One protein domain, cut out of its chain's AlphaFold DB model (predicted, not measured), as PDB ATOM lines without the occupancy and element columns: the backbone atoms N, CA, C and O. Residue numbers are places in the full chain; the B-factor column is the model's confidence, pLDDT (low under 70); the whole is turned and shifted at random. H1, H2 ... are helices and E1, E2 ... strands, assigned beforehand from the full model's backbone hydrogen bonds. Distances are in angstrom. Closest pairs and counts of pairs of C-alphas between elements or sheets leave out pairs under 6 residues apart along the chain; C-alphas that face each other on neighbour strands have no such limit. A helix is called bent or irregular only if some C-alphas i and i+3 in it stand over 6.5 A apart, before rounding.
ATOM      1  N   SER A 141     207.512 191.143 150.684       40.78
ATOM      2  CA  SER A 141     206.160 191.450 151.144       40.78
ATOM      3  C   SER A 141     205.287 190.272 150.750       40.78
ATOM      4  O   SER A 141     204.638 190.308 149.708       40.78
ATOM      5  N   ASP A 142     205.270 189.247 151.602       49.34
ATOM      6  CA  ASP A 142     204.195 188.258 151.661       49.34
ATOM      7  C   ASP A 142     202.904 188.998 152.043       49.34
ATOM      8  O   ASP A 142     202.403 188.890 153.160       49.34
ATOM      9  N   SER A 143     202.376 189.839 151.153       60.72
ATOM     10  CA  SER A 143     201.017 190.328 151.293       60.72
ATOM     11  C   SER A 143     200.133 189.199 150.780       60.72
ATOM     12  O   SER A 143     199.976 189.061 149.564       60.72
ATOM     13  N   PRO A 144     199.519 188.385 151.662       67.62
ATOM     14  CA  PRO A 144     198.698 187.251 151.236       67.62
ATOM     15  C   PRO A 144     197.544 187.692 150.324       67.62
ATOM     16  O   PRO A 144     197.016 186.893 149.556       67.62
ATOM     17  N   ILE A 145     197.166 188.974 150.397       71.38
ATOM     18  CA  ILE A 145     196.156 189.608 149.552       71.38
ATOM     19  C   ILE A 145     196.625 189.660 148.092       71.38
ATOM     20  O   ILE A 145     195.861 189.302 147.201       71.38
ATOM     21  N   LEU A 146     197.872 190.064 147.842       77.69
ATOM     22  CA  LEU A 146     198.410 190.190 146.485       77.69
ATOM     23  C   LEU A 146     198.653 188.822 145.856       77.69
ATOM     24  O   LEU A 146     198.313 188.606 144.694       77.69
ATOM     25  N   THR A 147     199.150 187.872 146.649       82.00
ATOM     26  CA  THR A 147     199.285 186.477 146.228       82.00
ATOM     27  C   THR A 147     197.932 185.896 145.818       82.00
ATOM     28  O   THR A 147     197.822 185.317 144.740       82.00
ATOM     29  N   GLN A 148     196.883 186.094 146.628       83.50
ATOM     30  CA  GLN A 148     195.536 185.615 146.306       83.50
ATOM     31  C   GLN A 148     194.997 186.259 145.022       83.50
ATOM     32  O   GLN A 148     194.477 185.545 144.174       83.50
ATOM     33  N   GLN A 149     195.174 187.571 144.837       83.06
ATOM     34  CA  GLN A 149     194.736 188.267 143.621       83.06
ATOM     35  C   GLN A 149     195.412 187.729 142.355       83.06
ATOM     36  O   GLN A 149     194.747 187.543 141.338       83.06
ATOM     37  N   LEU A 150     196.714 187.428 142.408       86.69
ATOM     38  CA  LEU A 150     197.419 186.807 141.282       86.69
ATOM     39  C   LEU A 150     196.878 185.406 140.977       86.69
ATOM     40  O   LEU A 150     196.668 185.074 139.810       86.69
ATOM     41  N   LEU A 151     196.620 184.596 142.008       88.12
ATOM     42  CA  LEU A 151     196.038 183.261 141.841       88.12
ATOM     43  C   LEU A 151     194.620 183.325 141.256       88.12
ATOM     44  O   LEU A 151     194.314 182.579 140.326       88.12
ATOM     45  N   ASP A 152     193.781 184.241 141.744       85.69
ATOM     46  CA  ASP A 152     192.412 184.448 141.258       85.69
ATOM     47  C   ASP A 152     192.392 184.951 139.802       85.69
ATOM     48  O   ASP A 152     191.506 184.586 139.024       85.69
ATOM     49  N   ALA A 153     193.404 185.728 139.403       85.25
ATOM     50  CA  ALA A 153     193.623 186.159 138.021       85.25
ATOM     51  C   ALA A 153     194.192 185.048 137.108       85.25
ATOM     52  O   ALA A 153     194.344 185.259 135.903       85.25
ATOM     53  N   GLY A 154     194.486 183.858 137.645       86.44
ATOM     54  CA  GLY A 154     194.944 182.695 136.883       86.44
ATOM     55  C   GLY A 154     196.463 182.519 136.818       86.44
ATOM     56  O   GLY A 154     196.951 181.798 135.942       86.44
ATOM     57  N   ALA A 155     197.228 183.154 137.711       88.44
ATOM     58  CA  ALA A 155     198.660 182.896 137.820       88.44
ATOM     59  C   ALA A 155     198.907 181.457 138.327       88.44
ATOM     60  O   ALA A 155     198.231 181.000 139.253       88.44
ATOM     61  N   PRO A 156     199.870 180.716 137.753       88.19
ATOM     62  CA  PRO A 156     200.197 179.374 138.221       88.19
ATOM     63  C   PRO A 156     200.717 179.375 139.669       88.19
ATOM     64  O   PRO A 156     201.617 180.152 139.963       88.19
ATOM     65  N   PRO A 157     200.256 178.477 140.559       87.62
ATOM     66  CA  PRO A 157     200.551 178.524 141.997       87.62
ATOM     67  C   PRO A 157     201.935 177.960 142.365       87.62
ATOM     68  O   PRO A 157     202.065 177.230 143.347       87.62
ATOM     69  N   TYR A 158     202.960 178.245 141.567       85.69
ATOM     70  CA  TYR A 158     204.313 177.711 141.726       85.69
ATOM     71  C   TYR A 158     205.354 178.813 141.521       85.69
ATOM     72  O   TYR A 158     205.175 179.682 140.667       85.69
ATOM     73  N   ASP A 159     206.441 178.754 142.289       83.31
ATOM     74  CA  ASP A 159     207.558 179.705 142.225       83.31
ATOM     75  C   ASP A 159     208.261 179.713 140.852       83.31
ATOM     76  O   ASP A 159     208.582 180.779 140.320       83.31
ATOM     77  N   LEU A 160     208.441 178.533 140.256       86.94
ATOM     78  CA  LEU A 160     209.031 178.298 138.947       86.94
ATOM     79  C   LEU A 160     208.302 177.151 138.234       86.94
ATOM     80  O   LEU A 160     208.175 176.044 138.760       86.94
ATOM     81  N   LEU A 161     207.889 177.390 136.990       88.69
ATOM     82  CA  LEU A 161     207.388 176.356 136.081       88.69
ATOM     83  C   LEU A 161     208.133 176.397 134.761       88.69
ATOM     84  O   LEU A 161     208.394 177.478 134.240       88.69
ATOM     85  N   VAL A 162     208.391 175.227 134.182       88.25
ATOM     86  CA  VAL A 162     209.023 175.100 132.864       88.25
ATOM     87  C   VAL A 162     208.195 174.181 131.978       88.25
ATOM     88  O   VAL A 162     207.937 173.031 132.325       88.25
ATOM     89  N   ARG A 163     207.779 174.676 130.812       89.44
ATOM     90  CA  ARG A 163     207.035 173.917 129.795       89.44
ATOM     91  C   ARG A 163     207.974 173.092 128.920       89.44
ATOM     92  O   ARG A 163     209.126 173.460 128.713       89.44
ATOM     93  N   SER A 164     207.428 172.057 128.282       81.38
ATOM     94  CA  SER A 164     208.122 171.251 127.262       81.38
ATOM     95  C   SER A 164     208.674 172.067 126.088       81.38
ATOM     96  O   SER A 164     209.687 171.693 125.510       81.38
ATOM     97  N   GLY A 165     208.050 173.204 125.767       80.56
ATOM     98  CA  GLY A 165     208.522 174.138 124.743       80.56
ATOM     99  C   GLY A 165     209.684 175.048 125.165       80.56
ATOM    100  O   GLY A 165     210.006 175.963 124.417       80.56
ATOM    101  N   GLY A 166     210.271 174.870 126.356       80.38
ATOM    102  CA  GLY A 166     211.386 175.699 126.838       80.38
ATOM    103  C   GLY A 166     210.980 177.094 127.331       80.38
ATOM    104  O   GLY A 166     211.834 177.963 127.475       80.38
ATOM    105  N   TYR A 167     209.688 177.312 127.593       87.69
ATOM    106  CA  TYR A 167     209.174 178.533 128.218       87.69
ATOM    107  C   TYR A 167     209.053 178.341 129.722       87.69
ATOM    108  O   TYR A 167     208.532 177.318 130.171       87.69
ATOM    109  N   ALA A 168     209.466 179.345 130.482       89.38
ATOM    110  CA  ALA A 168     209.412 179.338 131.926       89.38
ATOM    111  C   ALA A 168     208.602 180.504 132.482       89.38
ATOM    112  O   ALA A 168     208.513 181.577 131.888       89.38
ATOM    113  N   PHE A 169     208.006 180.256 133.639       88.81
ATOM    114  CA  PHE A 169     207.272 181.224 134.429       88.81
ATOM    115  C   PHE A 169     207.945 181.320 135.795       88.81
ATOM    116  O   PHE A 169     208.074 180.302 136.470       88.81
ATOM    117  N   MET A 170     208.361 182.523 136.190       85.75
ATOM    118  CA  MET A 170     208.925 182.802 137.514       85.75
ATOM    119  C   MET A 170     207.994 183.735 138.281       85.75
ATOM    120  O   MET A 170     207.743 184.861 137.845       85.75
ATOM    121  N   TRP A 171     207.527 183.284 139.442       85.94
ATOM    122  CA  TRP A 171     206.578 184.021 140.271       85.94
ATOM    123  C   TRP A 171     207.139 185.363 140.746       85.94
ATOM    124  O   TRP A 171     206.482 186.391 140.595       85.94
ATOM    125  N   SER A 172     208.391 185.383 141.215       81.25
ATOM    126  CA  SER A 172     209.055 186.590 141.731       81.25
ATOM    127  C   SER A 172     209.082 187.742 140.719       81.25
ATOM    128  O   SER A 172     208.920 188.907 141.082       81.25
ATOM    129  N   LYS A 173     209.226 187.425 139.426       80.69
ATOM    130  CA  LYS A 173     209.199 188.406 138.333       80.69
ATOM    131  C   LYS A 173     207.815 189.031 138.165       80.69
ATOM    132  O   LYS A 173     207.722 190.244 137.984       80.69
ATOM    133  N   LEU A 174     206.764 188.211 138.211       87.38
ATOM    134  CA  LEU A 174     205.374 188.654 138.104       87.38
ATOM    135  C   LEU A 174     204.963 189.487 139.323       87.38
ATOM    136  O   LEU A 174     204.385 190.562 139.184       87.38
ATOM    137  N   GLU A 175     205.298 189.007 140.514       85.81
ATOM    138  CA  GLU A 175     204.991 189.670 141.776       85.81
ATOM    139  C   GLU A 175     205.652 191.048 141.861       85.81
ATOM    140  O   GLU A 175     204.997 192.034 142.186       85.81
ATOM    141  N   ALA A 176     206.922 191.153 141.465       83.06
ATOM    142  CA  ALA A 176     207.676 192.400 141.524       83.06
ATOM    143  C   ALA A 176     207.084 193.532 140.668       83.06
ATOM    144  O   ALA A 176     207.229 194.701 141.034       83.06
ATOM    145  N   ILE A 177     206.479 193.218 139.519       86.44
ATOM    146  CA  ILE A 177     205.799 194.209 138.670       86.44
ATOM    147  C   ILE A 177     204.357 194.440 139.127       86.44
ATOM    148  O   ILE A 177     203.889 195.576 139.101       86.44
ATOM    149  N   PHE A 178     203.666 193.400 139.599       87.69
ATOM    150  CA  PHE A 178     202.317 193.537 140.134       87.69
ATOM    151  C   PHE A 178     202.290 194.441 141.369       87.69
ATOM    152  O   PHE A 178     201.496 195.379 141.423       87.69
ATOM    153  N   GLN A 179     203.225 194.238 142.298       86.38
ATOM    154  CA  GLN A 179     203.421 195.101 143.460       86.38
ATOM    155  C   GLN A 179     203.591 196.566 143.042       86.38
ATOM    156  O   GLN A 179     202.933 197.443 143.594       86.38
ATOM    157  N   ALA A 180     204.417 196.831 142.026       84.75
ATOM    158  CA  ALA A 180     204.637 198.184 141.529       84.75
ATOM    159  C   ALA A 180     203.352 198.792 140.934       84.75
ATOM    160  O   ALA A 180     203.031 199.958 141.173       84.75
ATOM    161  N   ILE A 181     202.569 198.014 140.181       85.31
ATOM    162  CA  ILE A 181     201.285 198.471 139.624       85.31
ATOM    163  C   ILE A 181     200.306 198.829 140.751       85.31
ATOM    164  O   ILE A 181     199.650 199.873 140.688       85.31
ATOM    165  N   VAL A 182     200.230 198.007 141.800       84.38
ATOM    166  CA  VAL A 182     199.354 198.248 142.955       84.38
ATOM    167  C   VAL A 182     199.815 199.465 143.759       84.38
ATOM    168  O   VAL A 182     198.999 200.341 144.054       84.38
ATOM    169  N   ASN A 183     201.117 199.587 144.041       81.94
ATOM    170  CA  ASN A 183     201.705 200.729 144.753       81.94
ATOM    171  C   ASN A 183     201.406 202.060 144.044       81.94
ATOM    172  O   ASN A 183     201.102 203.071 144.679       81.94
ATOM    173  N   THR A 184     201.411 202.050 142.711       77.25
ATOM    174  CA  THR A 184     201.098 203.224 141.882       77.25
ATOM    175  C   THR A 184     199.601 203.406 141.606       77.25
ATOM    176  O   THR A 184     199.218 204.276 140.816       77.25
ATOM    177  N   LYS A 185     198.728 202.622 142.259       77.88
ATOM    178  CA  LYS A 185     197.261 202.637 142.097       77.88
ATOM    179  C   LYS A 185     196.824 202.498 140.632       77.88
ATOM    180  O   LYS A 185     195.912 203.192 140.181       77.88
ATOM    181  N   GLY A 186     197.535 201.681 139.855       73.31
ATOM    182  CA  GLY A 186     197.241 201.438 138.443       73.31
ATOM    183  C   GLY A 186     197.497 202.630 137.512       73.31
ATOM    184  O   GLY A 186     197.146 202.560 136.335       73.31
ATOM    185  N   ARG A 187     198.124 203.728 137.974       75.19
ATOM    186  CA  ARG A 187     198.424 204.901 137.123       75.19
ATOM    187  C   ARG A 187     199.243 204.538 135.886       75.19
ATOM    188  O   ARG A 187     199.036 205.144 134.837       75.19
ATOM    189  N   ALA A 188     200.120 203.544 136.004       71.00
ATOM    190  CA  ALA A 188     200.947 203.041 134.912       71.00
ATOM    191  C   ALA A 188     200.150 202.376 133.774       71.00
ATOM    192  O   ALA A 188     200.657 202.291 132.661       71.00
ATOM    193  N   LEU A 189     198.911 201.943 134.030       76.69
ATOM    194  CA  LEU A 189     198.053 201.277 133.042       76.69
ATOM    195  C   LEU A 189     197.204 202.266 132.224       76.69
ATOM    196  O   LEU A 189     196.462 201.869 131.326       76.69
ATOM    197  N   ARG A 190     197.273 203.572 132.518       73.62
ATOM    198  CA  ARG A 190     196.473 204.583 131.813       73.62
ATOM    199  C   ARG A 190     196.874 204.667 130.339       73.62
ATOM    200  O   ARG A 190     197.998 205.041 130.018       73.62
ATOM    201  N   GLY A 191     195.913 204.409 129.452       70.31
ATOM    202  CA  GLY A 191     196.116 204.443 128.001       70.31
ATOM    203  C   GLY A 191     196.597 203.120 127.399       70.31
ATOM    204  O   GLY A 191     196.913 203.086 126.212       70.31
ATOM    205  N   GLU A 192     196.647 202.042 128.188       77.25
ATOM    206  CA  GLU A 192     196.866 200.693 127.670       77.25
ATOM    207  C   GLU A 192     195.592 200.147 127.018       77.25
ATOM    208  O   GLU A 192     194.499 200.222 127.579       77.25
ATOM    209  N   ARG A 193     195.740 199.554 125.830       78.25
ATOM    210  CA  ARG A 193     194.599 199.027 125.059       78.25
ATOM    211  C   ARG A 193     193.901 197.863 125.758       78.25
ATOM    212  O   ARG A 193     192.701 197.677 125.602       78.25
ATOM    213  N   SER A 194     194.648 197.079 126.529       77.56
ATOM    214  CA  SER A 194     194.155 195.902 127.255       77.56
ATOM    215  C   SER A 194     193.195 196.237 128.397       77.56
ATOM    216  O   SER A 194     192.446 195.363 128.832       77.56
ATOM    217  N   VAL A 195     193.181 197.491 128.859       83.00
ATOM    218  CA  VAL A 195     192.306 197.967 129.943       83.00
ATOM    219  C   VAL A 195     191.255 198.969 129.459       83.00
ATOM    220  O   VAL A 195     190.541 199.561 130.271       83.00
ATOM    221  N   GLU A 196     191.130 199.167 128.140       77.94
ATOM    222  CA  GLU A 196     190.096 200.028 127.565       77.94
ATOM    223  C   GLU A 196     188.697 199.537 127.983       77.94
ATOM    224  O   GLU A 196     188.348 198.360 127.861       77.94
ATOM    225  N   GLY A 197     187.887 200.452 128.523       76.44
ATOM    226  CA  GLY A 197     186.534 200.149 128.998       76.44
ATOM    227  C   GLY A 197     186.448 199.492 130.383       76.44
ATOM    228  O   GLY A 197     185.422 198.875 130.674       76.44
ATOM    229  N   ALA A 198     187.494 199.567 131.213       80.94
ATOM    230  CA  ALA A 198     187.395 199.270 132.646       80.94
ATOM    231  C   ALA A 198     186.649 200.395 133.390       80.94
ATOM    232  O   ALA A 198     186.842 201.576 133.088       80.94
ATOM    233  N   VAL A 199     185.783 200.030 134.341       79.94
ATOM    234  CA  VAL A 199     184.934 200.964 135.101       79.94
ATOM    235  C   VAL A 199     185.727 201.653 136.211       79.94
ATOM    236  O   VAL A 199     185.546 202.848 136.448       79.94
ATOM    237  N   ASP A 200     186.636 200.924 136.859       83.38
ATOM    238  CA  ASP A 200     187.504 201.431 137.917       83.38
ATOM    239  C   ASP A 200     188.952 200.915 137.793       83.38
ATOM    240  O   ASP A 200     189.317 200.177 136.874       83.38
ATOM    241  N   ALA A 201     189.814 201.379 138.703       79.19
ATOM    242  CA  ALA A 201     191.230 201.026 138.703       79.19
ATOM    243  C   ALA A 201     191.484 199.561 139.095       79.19
ATOM    244  O   ALA A 201     192.478 198.994 138.651       79.19
ATOM    245  N   GLU A 202     190.615 198.950 139.902       82.38
ATOM    246  CA  GLU A 202     190.766 197.554 140.324       82.38
ATOM    247  C   GLU A 202     190.426 196.609 139.169       82.38
ATOM    248  O   GLU A 202     191.200 195.702 138.864       82.38
ATOM    249  N   GLU A 203     189.342 196.886 138.443       84.44
ATOM    250  CA  GLU A 203     188.964 196.170 137.228       84.44
ATOM    251  C   GLU A 203     190.011 196.350 136.121       84.44
ATOM    252  O   GLU A 203     190.335 195.396 135.414       84.44
ATOM    253  N   ALA A 204     190.587 197.549 135.979       84.75
ATOM    254  CA  ALA A 204     191.680 197.778 135.036       84.75
ATOM    255  C   ALA A 204     192.894 196.892 135.359       84.75
ATOM    256  O   ALA A 204     193.481 196.296 134.455       84.75
ATOM    257  N   VAL A 205     193.252 196.767 136.639       85.94
ATOM    258  CA  VAL A 205     194.354 195.905 137.080       85.94
ATOM    259  C   VAL A 205     194.024 194.428 136.841       85.94
ATOM    260  O   VAL A 205     194.838 193.739 136.231       85.94
ATOM    261  N   ASP A 206     192.842 193.942 137.228       85.25
ATOM    262  CA  ASP A 206     192.440 192.540 137.013       85.25
ATOM    263  C   ASP A 206     192.406 192.163 135.520       85.25
ATOM    264  O   ASP A 206     192.962 191.136 135.120       85.25
ATOM    265  N   ARG A 207     191.855 193.029 134.655       87.81
ATOM    266  CA  ARG A 207     191.881 192.816 133.196       87.81
ATOM    267  C   ARG A 207     193.308 192.772 132.655       87.81
ATOM    268  O   ARG A 207     193.627 191.893 131.850       87.81
ATOM    269  N   TYR A 208     194.172 193.682 133.105       88.62
ATOM    270  CA  TYR A 208     195.576 193.709 132.697       88.62
ATOM    271  C   TYR A 208     196.315 192.429 133.104       88.62
ATOM    272  O   TYR A 208     197.050 191.857 132.296       88.62
ATOM    273  N   LEU A 209     196.085 191.946 134.331       88.38
ATOM    274  CA  LEU A 209     196.662 190.701 134.835       88.38
ATOM    275  C   LEU A 209     196.324 189.521 133.925       88.38
ATOM    276  O   LEU A 209     197.228 188.830 133.449       88.38
ATOM    277  N   ARG A 210     195.031 189.325 133.653       87.56
ATOM    278  CA  ARG A 210     194.514 188.170 132.904       87.56
ATOM    279  C   ARG A 210     194.914 188.184 131.435       87.56
ATOM    280  O   ARG A 210     195.245 187.136 130.882       87.56
ATOM    281  N   HIS A 211     194.854 189.348 130.790       87.00
ATOM    282  CA  HIS A 211     194.979 189.442 129.335       87.00
ATOM    283  C   HIS A 211     196.379 189.802 128.847       87.00
ATOM    284  O   HIS A 211     196.710 189.475 127.709       87.00
ATOM    285  N   GLU A 212     197.201 190.450 129.673       87.75
ATOM    286  CA  GLU A 212     198.514 190.926 129.240       87.75
ATOM    287  C   GLU A 212     199.640 190.438 130.151       87.75
ATOM    288  O   GLU A 212     200.588 189.828 129.660       87.75
ATOM    289  N   LEU A 213     199.555 190.649 131.465       88.19
ATOM    290  CA  LEU A 213     200.700 190.413 132.344       88.19
ATOM    291  C   LEU A 213     201.021 188.923 132.539       88.19
ATOM    292  O   LEU A 213     202.160 188.519 132.311       88.19
ATOM    293  N   ILE A 214     200.041 188.102 132.932       90.50
ATOM    294  CA  ILE A 214     200.239 186.662 133.176       90.50
ATOM    295  C   ILE A 214     200.623 185.917 131.885       90.50
ATOM    296  O   ILE A 214     201.569 185.125 131.926       90.50
ATOM    297  N   PRO A 215     199.980 186.163 130.722       88.94
ATOM    298  CA  PRO A 215     200.417 185.558 129.466       88.94
ATOM    299  C   PRO A 215     201.859 185.925 129.088       88.94
ATOM    300  O   PRO A 215     202.625 185.040 128.709       88.94
ATOM    301  N   ASN A 216     202.253 187.194 129.254       87.88
ATOM    302  CA  ASN A 216     203.608 187.667 128.943       87.88
ATOM    303  C   ASN A 216     204.663 187.260 129.987       87.88
ATOM    304  O   ASN A 216     205.859 187.422 129.739       87.88
ATOM    305  N   ALA A 217     204.249 186.726 131.140       88.50
ATOM    306  CA  ALA A 217     205.157 186.200 132.157       88.50
ATOM    307  C   ALA A 217     205.825 184.880 131.761       88.50
ATOM    308  O   ALA A 217     206.839 184.510 132.354       88.50
ATOM    309  N   TRP A 218     205.305 184.195 130.740       89.12
ATOM    310  CA  TRP A 218     205.962 183.040 130.141       89.12
ATOM    311  C   TRP A 218     207.048 183.498 129.164       89.12
ATOM    312  O   TRP A 218     206.753 183.912 128.045       89.12
ATOM    313  N   GLN A 219     208.309 183.393 129.573       86.56
ATOM    314  CA  GLN A 219     209.470 183.802 128.775       86.56
ATOM    315  C   GLN A 219     210.277 182.577 128.319       86.56
ATOM    316  O   GLN A 219     210.331 181.583 129.049       86.56
ATOM    317  N   PRO A 220     210.923 182.602 127.140       84.81
ATOM    318  CA  PRO A 220     211.879 181.569 126.765       84.81
ATOM    319  C   PRO A 220     212.999 181.488 127.802       84.81
ATOM    320  O   PRO A 220     213.590 182.498 128.177       84.81
ATOM    321  N   LEU A 221     213.319 180.282 128.251       80.75
ATOM    322  CA  LEU A 221     214.276 180.053 129.332       80.75
ATOM    323  C   LEU A 221     215.708 180.493 128.950       80.75
ATOM    324  O   LEU A 221     216.485 180.892 129.812       80.75
ATOM    325  N   ASN A 628     208.365 174.920 144.116       80.56
ATOM    326  CA  ASN A 628     207.530 174.934 145.306       80.56
ATOM    327  C   ASN A 628     206.187 175.605 145.032       80.56
ATOM    328  O   ASN A 628     206.082 176.565 144.267       80.56
ATOM    329  N   ARG A 629     205.137 175.103 145.691       79.56
ATOM    330  CA  ARG A 629     203.837 175.770 145.660       79.56
ATOM    331  C   ARG A 629     203.917 177.091 146.408       79.56
ATOM    332  O   ARG A 629     204.399 177.135 147.536       79.56
ATOM    333  N   VAL A 630     203.354 178.132 145.813       78.69
ATOM    334  CA  VAL A 630     203.154 179.410 146.492       78.69
ATOM    335  C   VAL A 630     201.989 179.231 147.466       78.69
ATOM    336  O   VAL A 630     200.844 179.038 147.055       78.69
ATOM    337  N   THR A 631     202.277 179.199 148.768       66.94
ATOM    338  CA  THR A 631     201.264 178.958 149.805       66.94
ATOM    339  C   THR A 631     200.728 180.254 150.394       66.94
ATOM    340  O   THR A 631     201.495 181.129 150.778       66.94
ATOM    341  N   ILE A 632     199.411 180.317 150.587       58.47
ATOM    342  CA  ILE A 632     198.758 181.328 151.424       58.47
ATOM    343  C   ILE A 632     198.502 180.676 152.781       58.47
ATOM    344  O   ILE A 632     197.713 179.732 152.870       58.47
ATOM    345  N   SER A 633     199.185 181.134 153.833       41.50
ATOM    346  CA  SER A 633     199.060 180.535 155.170       41.50
ATOM    347  C   SER A 633     197.589 180.434 155.628       41.50
ATOM    348  O   SER A 633     196.857 181.430 155.586       41.50
ATOM    349  N   PRO A 634     197.124 179.255 156.095       37.66
ATOM    350  CA  PRO A 634     195.711 179.001 156.409       37.66
ATOM    351  C   PRO A 634     195.158 179.821 157.587       37.66
ATOM    352  O   PRO A 634     193.947 180.038 157.656       37.66
ATOM    353  N   SER A 635     196.015 180.355 158.461       39.44
ATOM    354  CA  SER A 635     195.657 181.287 159.547       39.44
ATOM    355  C   SER A 635     194.961 182.570 159.058       39.44
ATOM    356  O   SER A 635     194.254 183.218 159.830       39.44
ATOM    357  N   ASN A 636     195.056 182.892 157.764       41.59
ATOM    358  CA  ASN A 636     194.478 184.101 157.176       41.59
ATOM    359  C   ASN A 636     193.066 183.925 156.586       41.59
ATOM    360  O   ASN A 636     192.369 184.921 156.381       41.59
ATOM    361  N   ARG A 637     192.566 182.688 156.400       36.66
ATOM    362  CA  ARG A 637     191.161 182.461 155.985       36.66
ATOM    363  C   ARG A 637     190.157 182.950 157.038       36.66
ATOM    364  O   ARG A 637     189.073 183.418 156.699       36.66
ATOM    365  N   LEU A 638     190.538 182.902 158.316       35.25
ATOM    366  CA  LEU A 638     189.701 183.339 159.439       35.25
ATOM    367  C   LEU A 638     189.609 184.868 159.580       35.25
ATOM    368  O   LEU A 638     188.608 185.367 160.094       35.25
ATOM    369  N   GLN A 639     190.597 185.631 159.093       36.12
ATOM    370  CA  GLN A 639     190.521 187.098 159.100       36.12
ATOM    371  C   GLN A 639     189.619 187.650 157.987       36.12
ATOM    372  O   GLN A 639     188.968 188.676 158.193       36.12
ATOM    373  N   MET A 640     189.503 186.955 156.847       37.56
ATOM    374  CA  MET A 640     188.600 187.373 155.767       37.56
ATOM    375  C   MET A 640     187.125 187.282 156.175       37.56
ATOM    376  O   MET A 640     186.370 188.221 155.933       37.56
ATOM    377  N   HIS A 641     186.709 186.240 156.902       33.69
ATOM    378  CA  HIS A 641     185.314 186.142 157.353       33.69
ATOM    379  C   HIS A 641     184.908 187.212 158.378       33.69
ATOM    380  O   HIS A 641     183.726 187.536 158.459       33.69
ATOM    381  N   ARG A 642     185.855 187.808 159.120       32.31
ATOM    382  CA  ARG A 642     185.556 188.891 160.077       32.31
ATOM    383  C   ARG A 642     185.494 190.285 159.451       32.31
ATOM    384  O   ARG A 642     184.785 191.132 159.986       32.31
ATOM    385  N   LYS A 643     186.188 190.544 158.333       34.44
ATOM    386  CA  LYS A 643     186.125 191.853 157.647       34.44
ATOM    387  C   LYS A 643     184.886 192.019 156.757       34.44
ATOM    388  O   LYS A 643     184.445 193.145 156.574       34.44
ATOM    389  N   PHE A 644     184.275 190.928 156.289       33.44
ATOM    390  CA  PHE A 644     183.037 190.974 155.494       33.44
ATOM    391  C   PHE A 644     181.737 190.853 156.314       33.44
ATOM    392  O   PHE A 644     180.653 190.929 155.744       33.44
ATOM    393  N   SER A 645     181.807 190.698 157.644       30.69
ATOM    394  CA  SER A 645     180.622 190.528 158.506       30.69
ATOM    395  C   SER A 645     180.246 191.754 159.351       30.69
ATOM    396  O   SER A 645     179.396 191.637 160.230       30.69
ATOM    397  N   VAL A 646     180.850 192.928 159.129       33.31
ATOM    398  CA  VAL A 646     180.520 194.156 159.880       33.31
ATOM    399  C   VAL A 646     180.136 195.265 158.900       33.31
ATOM    400  O   VAL A 646     180.920 196.160 158.604       33.31
ATOM    401  N   GLY A 647     178.926 195.167 158.346       37.25
ATOM    402  CA  GLY A 647     178.435 196.122 157.351       37.25
ATOM    403  C   GLY A 647     176.980 195.926 156.913       37.25
ATOM    404  O   GLY A 647     176.709 195.992 155.724       37.25
ATOM    405  N   ALA A 648     176.060 195.648 157.844       26.42
ATOM    406  CA  ALA A 648     174.594 195.726 157.683       26.42
ATOM    407  C   ALA A 648     173.981 195.509 159.086       26.42
ATOM    408  O   ALA A 648     174.293 194.505 159.712       26.42
ATOM    409  N   LEU A 649     173.177 196.367 159.722       24.56
ATOM    410  CA  LEU A 649     172.282 197.449 159.303       24.56
ATOM    411  C   LEU A 649     172.143 198.481 160.451       24.56
ATOM    412  O   LEU A 649     172.128 198.064 161.612       24.56
ATOM    413  N   PRO A 650     171.924 199.781 160.185       31.31
ATOM    414  CA  PRO A 650     171.185 200.640 161.104       31.31
ATOM    415  C   PRO A 650     169.667 200.479 160.892       31.31
ATOM    416  O   PRO A 650     169.213 200.251 159.771       31.31
ATOM    417  N   LYS A 651     168.909 200.560 161.992       32.78
ATOM    418  CA  LYS A 651     167.439 200.652 161.999       32.78
ATOM    419  C   LYS A 651     166.949 201.975 161.430       32.78
ATOM    420  O   LYS A 651     167.646 202.989 161.667       32.78
TER     421      LYS A 651
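This is residues 141 to 221 and 628 to 651 of the 651 residues of an uncharacterized protein of Pseudomonas syringae (UniProt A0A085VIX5). A small three-stranded sheet, E1, E2 and E3, forms one end of a compact body; from it two helices, H2 and H3, reach away side by side, running opposite ways, with H1 set steeply across near both. Residues 637 to 651, most of H4 and the tail after it, stick out from this body and make much of the length. The printed part has 105 residues, with four named helices and three named strands in the order H1 E1 E2 H2 H3 E3 H4. The sheet runs E1, E2, E3, antiparallel throughout, and the class is mostly helix. The whole is loose, with a radius of gyration of the C-alphas of 16.2 A, and spans 61 by 37 by 20 A, only just elongated.

Look first at the sheet: E1 is residues 160 to 163, E2 residues 167 to 170 and E3 residues 218 to 220. Find C-alpha 171 at (206.578, 184.021, 140.271); from there H2 runs to residue 183, 18.0 A. H3, residues 201 to 216, measures 20.7 A; it has a kink of 40 degrees near residue 209 and is irregular, with C-alphas 211 and 214 7.1 A apart. H1, residues 144 to 152, begins at (198.698, 187.251, 151.236) and covers 12.1 A. H4, residues 634 to 643, covers 16.1 A and ends at (186.125, 191.853, 157.647).

In the hairpin of E1 and E2, find N 163 and O 167 within hydrogen-bond range at 2.8 A. E2, the inner strand, pairs with E3 through N 168 and O 219, 2.8 A. H2 and H3 form a helical hairpin and only just touch, with 3 pairs of C-alphas within 8 A; the closest are those of Leu 174 and Ile 214, 7.4 A. They run opposite ways at a shallow tilt of 24 degrees. H1 is close to H3 but not clearly touching, the closest C-alphas being those of Leu 150 and Leu 209, 7.6 A. H4 is apart from H2 and H3. Every O i to N i+4 pair is within hydrogen-bond range in H1; the counts are 7 of 9 in H2, 9 of 12 in H3 and 1 of 6 in H4, where 4 of 7 O i to N i+3 pairs are.

The farthest C-alphas, those of Gly 166 and Lys 651, are 61.6 A apart. Residues 222 to 627 are not printed, and C-alphas 221 and 628 are 18.1 A apart across this cut. The link from H2 to H3, residues 184 to 200, is long. Look for pLDDT under 70 at residues 141 to 144 and 631 to 651; the mean of the printed part is 73.1.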